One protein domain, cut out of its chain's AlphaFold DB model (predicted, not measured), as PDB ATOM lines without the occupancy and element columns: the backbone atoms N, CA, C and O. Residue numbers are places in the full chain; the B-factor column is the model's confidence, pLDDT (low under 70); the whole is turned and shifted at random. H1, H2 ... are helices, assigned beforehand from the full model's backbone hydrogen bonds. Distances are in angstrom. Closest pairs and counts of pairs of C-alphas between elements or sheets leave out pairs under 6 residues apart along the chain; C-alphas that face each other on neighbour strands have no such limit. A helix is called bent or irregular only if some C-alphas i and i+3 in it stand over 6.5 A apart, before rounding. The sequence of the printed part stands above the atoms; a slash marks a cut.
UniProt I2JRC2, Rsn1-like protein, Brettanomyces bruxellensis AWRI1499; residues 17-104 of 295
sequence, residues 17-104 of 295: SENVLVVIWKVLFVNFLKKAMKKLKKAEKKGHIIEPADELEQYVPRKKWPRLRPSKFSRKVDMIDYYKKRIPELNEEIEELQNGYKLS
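What this domain is: This is residues 17 to 104 of the 295 residues of the protein "Rsn1-like protein" of Brettanomyces bruxellensis AWRI1499 (UniProt I2JRC2). Two long helices, H1 and H3, stand without contact, joined by a long looping stretch that folds back from the end of H1 and holds the tiny helix H2; the outer part of H3, residues 83 to 103, sticks out as an arm. The printed part has 88 residues with three named helices, in the order H1, H2, H3, and no named strand; the class is all helix. The whole is loose, with a radius of gyration of the C-alphas of 17.6 A and spans of 59 by 29 by 22 A, the arm making much of the length.

How they stand to each other: H1, residues 17 to 44, is the longest helix. H2, residues 56 to 59, only just touches H1, with 3 pairs of C-alphas within 8 A and with residues 36 to 40 of H1 alone; the closest C-alphas are those of Leu 40 and Tyr 59, 6.5 A apart. H3, residues 79 to 103, is apart from H1 and from H2. Before H3, residues 67 to 68 pair antiparallel with residues 77 to 78. In H1 every O i to N i+4 pair is within hydrogen-bond range, in H3 17 of 21 are, and H2 is too short for such a pair.

Where its parts are: H1 begins with C-alpha 17 at (22.177, 36.067, 37.619) and is 40.4 A long. H2 measures 5.6 A. H3 measures 35.7 A and ends with C-alpha 103 at (16.643, 33.717, 70.560). It has a kink of 28 degrees near residue 86 and is irregular, with C-alphas 99 and 102 7.3 A apart.

The domain as a whole: The C-alphas farthest apart, those of Lys 46 and Leu 103, are 58.7 A apart. The printed part has no cut. Both links, H1 to H2 and H2 to H3, are long. Residues 17 to 24 of H1 and residues 83 to 104 stand free. The mean pLDDT of the printed part is 78.1; residues 17 to 22 and 47 to 59 are under 70.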
ATOM      1  N   SER A  17      20.789  35.684  37.898       47.56
ATOM      2  CA  SER A  17      22.177  36.067  37.619       47.56
ATOM      3  C   SER A  17      23.227  35.298  38.441       47.56
ATOM      4  O   SER A  17      24.284  34.958  37.913       47.56
ATOM      5  N   GLU A  18      22.930  34.962  39.698       52.12
ATOM      6  CA  GLU A  18      23.792  34.144  40.557       52.12
ATOM      7  C   GLU A  18      23.824  32.697  40.067       52.12
ATOM      8  O   GLU A  18      24.899  32.108  39.998       52.12
ATOM      9  N   ASN A  19      22.694  32.155  39.603       58.88
ATOM     10  CA  ASN A  19      22.639  30.794  39.064       58.88
ATOM     11  C   ASN A  19      23.459  30.647  37.774       58.88
ATOM     12  O   ASN A  19      24.209  29.684  37.624       58.88
ATOM     13  N   VAL A  20      23.392  31.625  36.864       62.22
ATOM     14  CA  VAL A  20      24.200  31.614  35.631       62.22
ATOM     15  C   VAL A  20      25.691  31.711  35.949       62.22
ATOM     16  O   VAL A  20      26.489  30.954  35.395       62.22
ATOM     17  N   LEU A  21      26.080  32.596  36.871       66.00
ATOM     18  CA  LEU A  21      27.472  32.698  37.302       66.00
ATOM     19  C   LEU A  21      27.941  31.391  37.944       66.00
ATOM     20  O   LEU A  21      28.977  30.872  37.540       66.00
ATOM     21  N   VAL A  22      27.177  30.816  38.876       65.94
ATOM     22  CA  VAL A  22      27.498  29.532  39.522       65.94
ATOM     23  C   VAL A  22      27.691  28.423  38.489       65.94
ATOM     24  O   VAL A  22      28.654  27.664  38.587       65.94
ATOM     25  N   VAL A  23      26.846  28.354  37.457       72.38
ATOM     26  CA  VAL A  23      26.992  27.380  36.364       72.38
ATOM     27  C   VAL A  23      28.289  27.611  35.582       72.38
ATOM     28  O   VAL A  23      29.050  26.664  35.375       72.38
ATOM     29  N   ILE A  24      28.595  28.856  35.203       76.06
ATOM     30  CA  ILE A  24      29.839  29.201  34.495       76.06
ATOM     31  C   ILE A  24      31.067  28.830  35.342       76.06
ATOM     32  O   ILE A  24      31.999  28.194  34.842       76.06
ATOM     33  N   TRP A  25      31.060  29.168  36.631       74.25
ATOM     34  CA  TRP A  25      32.145  28.847  37.560       74.25
ATOM     35  C   TRP A  25      32.306  27.341  37.754       74.25
ATOM     36  O   TRP A  25      33.432  26.843  37.713       74.25
ATOM     37  N   LYS A  26      31.201  26.597  37.879       78.81
ATOM     38  CA  LYS A  26      31.206  25.133  37.972       78.81
ATOM     39  C   LYS A  26      31.855  24.510  36.737       78.81
ATOM     40  O   LYS A  26      32.715  23.645  36.874       78.81
ATOM     41  N   VAL A  27      31.517  24.988  35.540       82.56
ATOM     42  CA  VAL A  27      32.117  24.508  34.286       82.56
ATOM     43  C   VAL A  27      33.620  24.802  34.237       82.56
ATOM     44  O   VAL A  27      34.414  23.906  33.935       82.56
ATOM     45  N   LEU A  28      34.038  26.027  34.570       80.00
ATOM     46  CA  LEU A  28      35.454  26.414  34.587       80.00
ATOM     47  C   LEU A  28      36.265  25.588  35.593       80.00
ATOM     48  O   LEU A  28      37.343  25.091  35.257       80.00
ATOM     49  N   PHE A  29      35.733  25.401  36.799       80.31
ATOM     50  CA  PHE A  29      36.380  24.639  37.858       80.31
ATOM     51  C   PHE A  29      36.484  23.148  37.516       80.31
ATOM     52  O   PHE A  29      37.560  22.565  37.632       80.31
ATOM     53  N   VAL A  30      35.422  22.536  36.985       83.19
ATOM     54  CA  VAL A  30      35.445  21.132  36.537       83.19
ATOM     55  C   VAL A  30      36.470  20.922  35.420       83.19
ATOM     56  O   VAL A  30      37.215  19.941  35.433       83.19
ATOM     57  N   ASN A  31      36.567  21.852  34.468       84.06
ATOM     58  CA  ASN A  31      37.571  21.778  33.405       84.06
ATOM     59  C   ASN A  31      39.001  21.904  33.947       84.06
ATOM     60  O   ASN A  31      39.909  21.209  33.480       84.06
ATOM     61  N   PHE A  32      39.202  22.749  34.959       82.56
ATOM     62  CA  PHE A  32      40.467  22.851  35.674       82.56
ATOM     63  C   PHE A  32      40.819  21.540  36.396       82.56
ATOM     64  O   PHE A  32      41.910  21.011  36.173       82.56
ATOM     65  N   LEU A  33      39.886  20.960  37.160       81.50
ATOM     66  CA  LEU A  33      40.081  19.684  37.857       81.50
ATOM     67  C   LEU A  33      40.394  18.540  36.888       81.50
ATOM     68  O   LEU A  33      41.338  17.787  37.112       81.50
ATOM     69  N   LYS A  34      39.689  18.445  35.753       84.69
ATOM     70  CA  LYS A  34      39.996  17.457  34.700       84.69
ATOM     71  C   LYS A  34      41.428  17.599  34.183       84.69
ATOM     72  O   LYS A  34      42.114  16.604  33.944       84.69
ATOM     73  N   LYS A  35      41.904  18.837  34.013       82.31
ATOM     74  CA  LYS A  35      43.272  19.124  33.561       82.31
ATOM     75  C   LYS A  35      44.311  18.777  34.630       82.31
ATOM     76  O   LYS A  35      45.366  18.254  34.272       82.31
ATOM     77  N   ALA A  36      44.008  19.037  35.901       77.38
ATOM     78  CA  ALA A  36      44.836  18.660  37.043       77.38
ATOM     79  C   ALA A  36      44.937  17.130  37.175       77.38
ATOM     80  O   ALA A  36      46.034  16.585  37.102       77.38
ATOM     81  N   MET A  37      43.801  16.427  37.195       80.38
ATOM     82  CA  MET A  37      43.720  14.959  37.246       80.38
ATOM     83  C   MET A  37      44.448  14.282  36.078       80.38
ATOM     84  O   MET A  37      45.149  13.289  36.259       80.38
ATOM     85  N   LYS A  38      44.360  14.838  34.861       84.19
ATOM     86  CA  LYS A  38      45.099  14.314  33.699       84.19
ATOM     87  C   LYS A  38      46.614  14.449  33.856       84.19
ATOM     88  O   LYS A  38      47.351  13.624  33.319       84.19
ATOM     89  N   LYS A  39      47.088  15.499  34.530       78.31
ATOM     90  CA  LYS A  39      48.511  15.665  34.836       78.31
ATOM     91  C   LYS A  39      48.953  14.744  35.966       78.31
ATOM     92  O   LYS A  39      49.988  14.111  35.802       78.31
ATOM     93  N   LEU A  40      48.146  14.616  37.018       74.12
ATOM     94  CA  LEU A  40      48.352  13.673  38.120       74.12
ATOM     95  C   LEU A  40      48.551  12.250  37.596       74.12
ATOM     96  O   LEU A  40      49.628  11.685  37.744       74.12
ATOM     97  N   LYS A  41      47.597  11.750  36.804       79.00
ATOM     98  CA  LYS A  41      47.668  10.418  36.180       79.00
ATOM     99  C   LYS A  41      48.894  10.224  35.274       79.00
ATOM    100  O   LYS A  41      49.305   9.099  35.013       79.00
ATOM    101  N   LYS A  42      49.469  11.301  34.726       81.25
ATOM    102  CA  LYS A  42      50.703  11.245  33.920       81.25
ATOM    103  C   LYS A  42      51.970  11.267  34.773       81.25
ATOM    104  O   LYS A  42      52.961  10.695  34.338       81.25
ATOM    105  N   ALA A  43      51.951  11.953  35.912       73.19
ATOM    106  CA  ALA A  43      53.063  11.996  36.857       73.19
ATOM    107  C   ALA A  43      53.183  10.667  37.619       73.19
ATOM    108  O   ALA A  43      54.268  10.102  37.688       73.19
ATOM    109  N   GLU A  44      52.048  10.111  38.046       70.50
ATOM    110  CA  GLU A  44      51.944   8.796  38.686       70.50
ATOM    111  C   GLU A  44      52.458   7.675  37.767       70.50
ATOM    112  O   GLU A  44      53.316   6.888  38.153       70.50
ATOM    113  N   LYS A  45      52.061   7.678  36.484       78.06
ATOM    114  CA  LYS A  45      52.600   6.754  35.463       78.06
ATOM    115  C   LYS A  45      54.113   6.857  35.246       78.06
ATOM    116  O   LYS A  45      54.692   5.956  34.649       78.06
ATOM    117  N   LYS A  46      54.736   7.965  35.649       77.06
ATOM    118  CA  LYS A  46      56.182   8.199  35.544       77.06
ATOM    119  C   LYS A  46      56.926   7.891  36.848       77.06
ATOM    120  O   LYS A  46      58.119   8.162  36.915       77.06
ATOM    121  N   GLY A  47      56.242   7.359  37.867       63.34
ATOM    122  CA  GLY A  47      56.851   6.966  39.139       63.34
ATOM    123  C   GLY A  47      57.411   8.128  39.963       63.34
ATOM    124  O   GLY A  47      58.273   7.906  40.803       63.34
ATOM    125  N   HIS A  48      56.970   9.370  39.723       66.44
ATOM    126  CA  HIS A  48      57.355  10.504  40.567       66.44
ATOM    127  C   HIS A  48      56.538  10.475  41.862       66.44
ATOM    128  O   HIS A  48      55.327  10.703  41.829       66.44
ATOM    129  N   ILE A  49      57.209  10.212  42.982       59.47
ATOM    130  CA  ILE A  49      56.654  10.395  44.324       59.47
ATOM    131  C   ILE A  49      56.745  11.890  44.626       59.47
ATOM    132  O   ILE A  49      57.819  12.482  44.555       59.47
ATOM    133  N   ILE A  50      55.595  12.508  44.866       58.81
ATOM    134  CA  ILE A  50      55.468  13.939  45.121       58.81
ATOM    135  C   ILE A  50      55.020  14.056  46.577       58.81
ATOM    136  O   ILE A  50      53.867  13.761  46.884       58.81
ATOM    137  N   GLU A  51      55.947  14.416  47.464       58.03
ATOM    138  CA  GLU A  51      55.677  14.748  48.866       58.03
ATOM    139  C   GLU A  51      55.866  16.259  49.075       58.03
ATOM    140  O   GLU A  51      56.870  16.803  48.603       58.03
ATOM    141  N   PRO A  52      54.967  16.956  49.794       60.09
ATOM    142  CA  PRO A  52      53.685  16.509  50.350       60.09
ATOM    143  C   PRO A  52      52.533  16.578  49.329       60.09
ATOM    144  O   PRO A  52      52.433  17.507  48.528       60.09
ATOM    145  N   ALA A  53      51.603  15.624  49.409       57.66
ATOM    146  CA  ALA A  53      50.420  15.544  48.539       57.66
ATOM    147  C   ALA A  53      49.438  16.731  48.686       57.66
ATOM    148  O   ALA A  53      48.555  16.917  47.844       57.66
ATOM    149  N   ASP A  54      49.599  17.540  49.735       59.81
ATOM    150  CA  ASP A  54      48.664  18.601  50.122       59.81
ATOM    151  C   ASP A  54      48.843  19.913  49.335       59.81
ATOM    152  O   ASP A  54      47.962  20.780  49.342       59.81
ATOM    153  N   GLU A  55      49.947  20.074  48.599       66.19
ATOM    154  CA  GLU A  55      50.224  21.288  47.828       66.19
ATOM    155  C   GLU A  55      49.794  21.161  46.358       66.19
ATOM    156  O   GLU A  55      50.528  20.712  45.474       66.19
ATOM    157  N   LEU A  56      48.593  21.665  46.056       66.06
ATOM    158  CA  LEU A  56      48.030  21.726  44.695       66.06
ATOM    159  C   LEU A  56      48.929  22.448  43.666       66.06
ATOM    160  O   LEU A  56      48.773  22.250  42.454       66.06
ATOM    161  N   GLU A  57      49.855  23.286  44.132       67.75
ATOM    162  CA  GLU A  57      50.794  24.048  43.302       67.75
ATOM    163  C   GLU A  57      51.775  23.152  42.537       67.75
ATOM    164  O   GLU A  57      52.133  23.462  41.394       67.75
ATOM    165  N   GLN A  58      52.143  22.009  43.119       66.62
ATOM    166  CA  GLN A  58      53.110  21.077  42.538       66.62
ATOM    167  C   GLN A  58      52.535  20.365  41.302       66.62
ATOM    168  O   GLN A  58      53.231  20.101  40.318       66.62
ATOM    169  N   TYR A  59      51.220  20.138  41.279       68.75
ATOM    170  CA  TYR A  59      50.531  19.492  40.160       68.75
ATOM    171  C   TYR A  59      50.123  20.484  39.065       68.75
ATOM    172  O   TYR A  59      50.200  20.203  37.851       68.75
ATOM    173  N   VAL A  60      49.672  21.675  39.467       72.69
ATOM    174  CA  VAL A  60      49.277  22.737  38.546       72.69
ATOM    175  C   VAL A  60      49.884  24.064  38.989       72.69
ATOM    176  O   VAL A  60      49.485  24.583  40.026       72.69
ATOM    177  N   PRO A  61      50.744  24.688  38.157       79.00
ATOM    178  CA  PRO A  61      51.358  25.955  38.523       79.00
ATOM    179  C   PRO A  61      50.286  27.027  38.721       79.00
ATOM    180  O   PRO A  61      49.356  27.126  37.909       79.00
ATOM    181  N   ARG A  62      50.473  27.872  39.741       76.50
ATOM    182  CA  ARG A  62      49.517  28.898  40.195       76.50
ATOM    183  C   ARG A  62      49.001  29.810  39.075       76.50
ATOM    184  O   ARG A  62      47.818  30.116  38.999       76.50
ATOM    185  N   LYS A  63      49.839  30.118  38.076       80.12
ATOM    186  CA  LYS A  63      49.456  30.889  36.871       80.12
ATOM    187  C   LYS A  63      48.280  30.285  36.079       80.12
ATOM    188  O   LYS A  63      47.622  30.996  35.322       80.12
ATOM    189  N   LYS A  64      48.048  28.972  36.185       80.06
ATOM    190  CA  LYS A  64      46.975  28.249  35.479       80.06
ATOM    191  C   LYS A  64      45.700  28.107  36.310       80.06
ATOM    192  O   LYS A  64      44.766  27.465  35.832       80.06
ATOM    193  N   TRP A  65      45.663  28.655  37.522       82.12
ATOM    194  CA  TRP A  65      44.497  28.567  38.389       82.12
ATOM    195  C   TRP A  65      43.385  29.517  37.920       82.12
ATOM    196  O   TRP A  65      43.667  30.580  37.352       82.12
ATOM    197  N   PRO A  66      42.107  29.144  38.115       83.88
ATOM    198  CA  PRO A  66      40.994  30.044  37.862       83.88
ATOM    199  C   PRO A  66      41.080  31.266  38.782       83.88
ATOM    200  O   PRO A  66      41.251  31.139  39.994       83.88
ATOM    201  N   ARG A  67      40.933  32.458  38.200       85.31
ATOM    202  CA  ARG A  67      40.867  33.722  38.942       85.31
ATOM    203  C   ARG A  67      39.434  34.218  38.962       85.31
ATOM    204  O   ARG A  67      38.802  34.274  37.906       85.31
ATOM    205  N   LEU A  68      38.952  34.609  40.136       84.00
ATOM    206  CA  LEU A  68      37.624  35.181  40.315       84.00
ATOM    207  C   LEU A  68      37.697  36.657  40.674       84.00
ATOM    208  O   LEU A  68      38.691  37.154  41.203       84.00
ATOM    209  N   ARG A  69      36.626  37.377  40.354       82.12
ATOM    210  CA  ARG A  69      36.433  38.756  40.788       82.12
ATOM    211  C   ARG A  69      35.242  38.755  41.749       82.12
ATOM    212  O   ARG A  69      34.126  38.575  41.269       82.12
ATOM    213  N   PRO A  70      35.451  38.917  43.069       75.88
ATOM    214  CA  PRO A  70      34.383  38.692  44.046       75.88
ATOM    215  C   PRO A  70      33.305  39.784  44.002       75.88
ATOM    216  O   PRO A  70      32.145  39.532  44.292       75.88
ATOM    217  N   SER A  71      33.666  40.994  43.570       80.06
ATOM    218  CA  SER A  71      32.735  42.097  43.319       80.06
ATOM    219  C   SER A  71      33.133  42.831  42.041       80.06
ATOM    220  O   SER A  71      34.317  42.859  41.692       80.06
ATOM    221  N   LYS A  72      32.172  43.472  41.355       73.94
ATOM    222  CA  LYS A  72      32.402  44.241  40.112       73.94
ATOM    223  C   LYS A  72      33.496  45.306  40.240       73.94
ATOM    224  O   LYS A  72      34.068  45.674  39.219       73.94
ATOM    225  N   PHE A  73      33.827  45.744  41.454       77.12
ATOM    226  CA  PHE A  73      34.876  46.733  41.728       77.12
ATOM    227  C   PHE A  73      36.148  46.153  42.367       77.12
ATOM    228  O   PHE A  73      37.158  46.842  42.442       77.12
ATOM    229  N   SER A  74      36.162  44.878  42.757       80.69
ATOM    230  CA  SER A  74      37.315  44.278  43.446       80.69
ATOM    231  C   SER A  74      38.413  43.814  42.478       80.69
ATOM    232  O   SER A  74      38.186  43.695  41.272       80.69
ATOM    233  N   ARG A  75      39.622  43.550  42.986       84.25
ATOM    234  CA  ARG A  75      40.722  42.966  42.199       84.25
ATOM    235  C   ARG A  75      40.427  41.496  41.875       84.25
ATOM    236  O   ARG A  75      39.638  40.843  42.553       84.25
ATOM    237  N   LYS A  76      41.037  40.980  40.802       83.88
ATOM    238  CA  LYS A  76      40.987  39.542  40.495       83.88
ATOM    239  C   LYS A  76      41.854  38.804  41.516       83.88
ATOM    240  O   LYS A  76      43.033  39.124  41.628       83.88
ATOM    241  N   VAL A  77      41.267  37.847  42.221       86.12
ATOM    242  CA  VAL A  77      41.915  37.025  43.252       86.12
ATOM    243  C   VAL A  77      41.878  35.562  42.807       86.12
ATOM    244  O   VAL A  77      41.017  35.171  42.011       86.12
ATOM    245  N   ASP A  78      42.828  34.757  43.276       87.56
ATOM    246  CA  ASP A  78      42.820  33.317  43.035       87.56
ATOM    247  C   ASP A  78      41.599  32.674  43.705       87.56
ATOM    248  O   ASP A  78      41.291  32.926  44.870       87.56
ATOM    249  N   MET A  79      40.872  31.859  42.937       83.81
ATOM    250  CA  MET A  79      39.596  31.287  43.369       83.81
ATOM    251  C   MET A  79      39.752  30.368  44.583       83.81
ATOM    252  O   MET A  79      38.960  30.449  45.516       83.81
ATOM    253  N   ILE A  80      40.772  29.507  44.567       83.75
ATOM    254  CA  ILE A  80      41.003  28.508  45.616       83.75
ATOM    255  C   ILE A  80      41.335  29.199  46.939       83.75
ATOM    256  O   ILE A  80      40.677  28.923  47.935       83.75
ATOM    257  N   ASP A  81      42.275  30.146  46.934       87.00
ATOM    258  CA  ASP A  81      42.671  30.890  48.136       87.00
ATOM    259  C   ASP A  81      41.497  31.686  48.721       87.00
ATOM    260  O   ASP A  81      41.281  31.690  49.933       87.00
ATOM    261  N   TYR A  82      40.691  32.309  47.853       87.44
ATOM    262  CA  TYR A  82      39.494  33.040  48.263       87.44
ATOM    263  C   TYR A  82      38.488  32.136  48.987       87.44
ATOM    264  O   TYR A  82      38.046  32.469  50.084       87.44
ATOM    265  N   TYR A  83      38.143  30.980  48.409       86.38
ATOM    266  CA  TYR A  83      37.189  30.061  49.039       86.38
ATOM    267  C   TYR A  83      37.777  29.332  50.249       86.38
ATOM    268  O   TYR A  83      37.051  29.120  51.213       86.38
ATOM    269  N   LYS A  84      39.081  29.022  50.263       88.44
ATOM    270  CA  LYS A  84      39.763  28.436  51.430       88.44
ATOM    271  C   LYS A  84      39.659  29.344  52.655       88.44
ATOM    272  O   LYS A  84      39.484  28.843  53.758       88.44
ATOM    273  N   LYS A  85      39.715  30.666  52.453       90.25
ATOM    274  CA  LYS A  85      39.468  31.656  53.507       90.25
ATOM    275  C   LYS A  85      37.976  31.844  53.808       90.25
ATOM    276  O   LYS A  85      37.602  31.950  54.965       90.25
ATOM    277  N   ARG A  86      37.116  31.867  52.785       89.25
ATOM    278  CA  ARG A  86      35.691  32.194  52.956       89.25
ATOM    279  C   ARG A  86      34.849  31.056  53.545       89.25
ATOM    280  O   ARG A  86      33.860  31.338  54.204       89.25
ATOM    281  N   ILE A  87      35.202  29.795  53.297       92.12
ATOM    282  CA  ILE A  87      34.486  28.629  53.845       92.12
ATOM    283  C   ILE A  87      34.478  28.621  55.382       92.12
ATOM    284  O   ILE A  87      33.385  28.512  55.928       92.12
ATOM    285  N   PRO A  88      35.615  28.751  56.096       95.06
ATOM    286  CA  PRO A  88      35.591  28.767  57.557       95.06
ATOM    287  C   PRO A  88      34.834  29.979  58.111       95.06
ATOM    288  O   PRO A  88      34.027  29.791  59.008       95.06
ATOM    289  N   GLU A  89      34.994  31.172  57.519       93.25
ATOM    290  CA  GLU A  89      34.208  32.364  57.896       93.25
ATOM    291  C   GLU A  89      32.693  32.122  57.764       93.25
ATOM    292  O   GLU A  89      31.918  32.511  58.627       93.25
ATOM    293  N   LEU A  90      32.259  31.472  56.676       91.19
ATOM    294  CA  LEU A  90      30.850  31.128  56.472       91.19
ATOM    295  C   LEU A  90      30.379  30.025  57.424       91.19
ATOM    296  O   LEU A  90      29.222  30.041  57.824       91.19
ATOM    297  N   ASN A  91      31.235  29.058  57.762       94.12
ATOM    298  CA  ASN A  91      30.894  28.008  58.721       94.12
ATOM    299  C   ASN A  91      30.707  28.583  60.128       94.12
ATOM    300  O   ASN A  91      29.762  28.190  60.802       94.12
ATOM    301  N   GLU A  92      31.556  29.529  60.534       94.69
ATOM    302  CA  GLU A  92      31.421  30.271  61.792       94.69
ATOM    303  C   GLU A  92      30.121  31.088  61.804       94.69
ATOM    304  O   GLU A  92      29.317  30.941  62.717       94.69
ATOM    305  N   GLU A  93      29.829  31.836  60.731       91.25
ATOM    306  CA  GLU A  93      28.561  32.569  60.576       91.25
ATOM    307  C   GLU A  93      27.339  31.628  60.657       91.25
ATOM    308  O   GLU A  93      26.327  31.951  61.279       91.25
ATOM    309  N   ILE A  94      27.421  30.434  60.055       90.38
ATOM    310  CA  ILE A  94      26.362  29.418  60.140       90.38
ATOM    311  C   ILE A  94      26.211  28.908  61.575       90.38
ATOM    312  O   ILE A  94      25.079  28.776  62.036       90.38
ATOM    313  N   GLU A  95      27.308  28.618  62.272       91.75
ATOM    314  CA  GLU A  95      27.288  28.127  63.652       91.75
ATOM    315  C   GLU A  95      26.719  29.180  64.613       91.75
ATOM    316  O   GLU A  95      25.877  28.862  65.452       91.75
ATOM    317  N   GLU A  96      27.083  30.452  64.443       89.88
ATOM    318  CA  GLU A  96      26.512  31.573  65.194       89.88
ATOM    319  C   GLU A  96      24.997  31.695  64.975       89.88
ATOM    320  O   GLU A  96      24.227  31.761  65.939       89.88
ATOM    321  N   LEU A  97      24.545  31.662  63.715       87.31
ATOM    322  CA  LEU A  97      23.120  31.706  63.372       87.31
ATOM    323  C   LEU A  97      22.365  30.480  63.904       87.31
ATOM    324  O   LEU A  97      21.226  30.605  64.364       87.31
ATOM    325  N   GLN A  98      22.993  29.303  63.867       86.56
ATOM    326  CA  GLN A  98      22.434  28.072  64.416       86.56
ATOM    327  C   GLN A  98      22.347  28.125  65.935       86.56
ATOM    328  O   GLN A  98      21.326  27.715  66.462       86.56
ATOM    329  N   ASN A  99      23.339  28.662  66.645       87.94
ATOM    330  CA  ASN A  99      23.303  28.811  68.102       87.94
ATOM    331  C   ASN A  99      22.273  29.865  68.544       87.94
ATOM    332  O   ASN A  99      21.583  29.686  69.553       87.94
ATOM    333  N   GLY A 100      22.097  30.925  67.749       83.81
ATOM    334  CA  GLY A 100      21.106  31.980  67.964       83.81
ATOM    335  C   GLY A 100      19.648  31.571  67.719       83.81
ATOM    336  O   GLY A 100      18.748  32.368  67.985       83.81
ATOM    337  N   TYR A 101      19.367  30.345  67.254       78.12
ATOM    338  CA  TYR A 101      18.015  29.948  66.834       78.12
ATOM    339  C   TYR A 101      16.953  30.074  67.936       78.12
ATOM    340  O   TYR A 101      15.817  30.439  67.650       78.12
ATOM    341  N   LYS A 102      17.318  29.805  69.199       74.81
ATOM    342  CA  LYS A 102      16.396  29.887  70.349       74.81
ATOM    343  C   LYS A 102      16.011  31.323  70.702       74.81
ATOM    344  O   LYS A 102      14.984  31.527  71.337       74.81
ATOM    345  N   LEU A 103      16.852  32.287  70.328       76.38
ATOM    346  CA  LEU A 103      16.643  33.717  70.560       76.38
ATOM    347  C   LEU A 103      15.915  34.387  69.385       76.38
ATOM    348  O   LEU A 103      15.489  35.532  69.502       76.38
ATOM    349  N   SER A 104      15.784  33.690  68.252       76.31
ATOM    350  CA  SER A 104      15.107  34.202  67.065       76.31
ATOM    351  C   SER A 104      13.587  34.177  67.231       76.31
ATOM    352  O   SER A 104      13.024  33.259  67.832       76.31
TER     353      SER A 104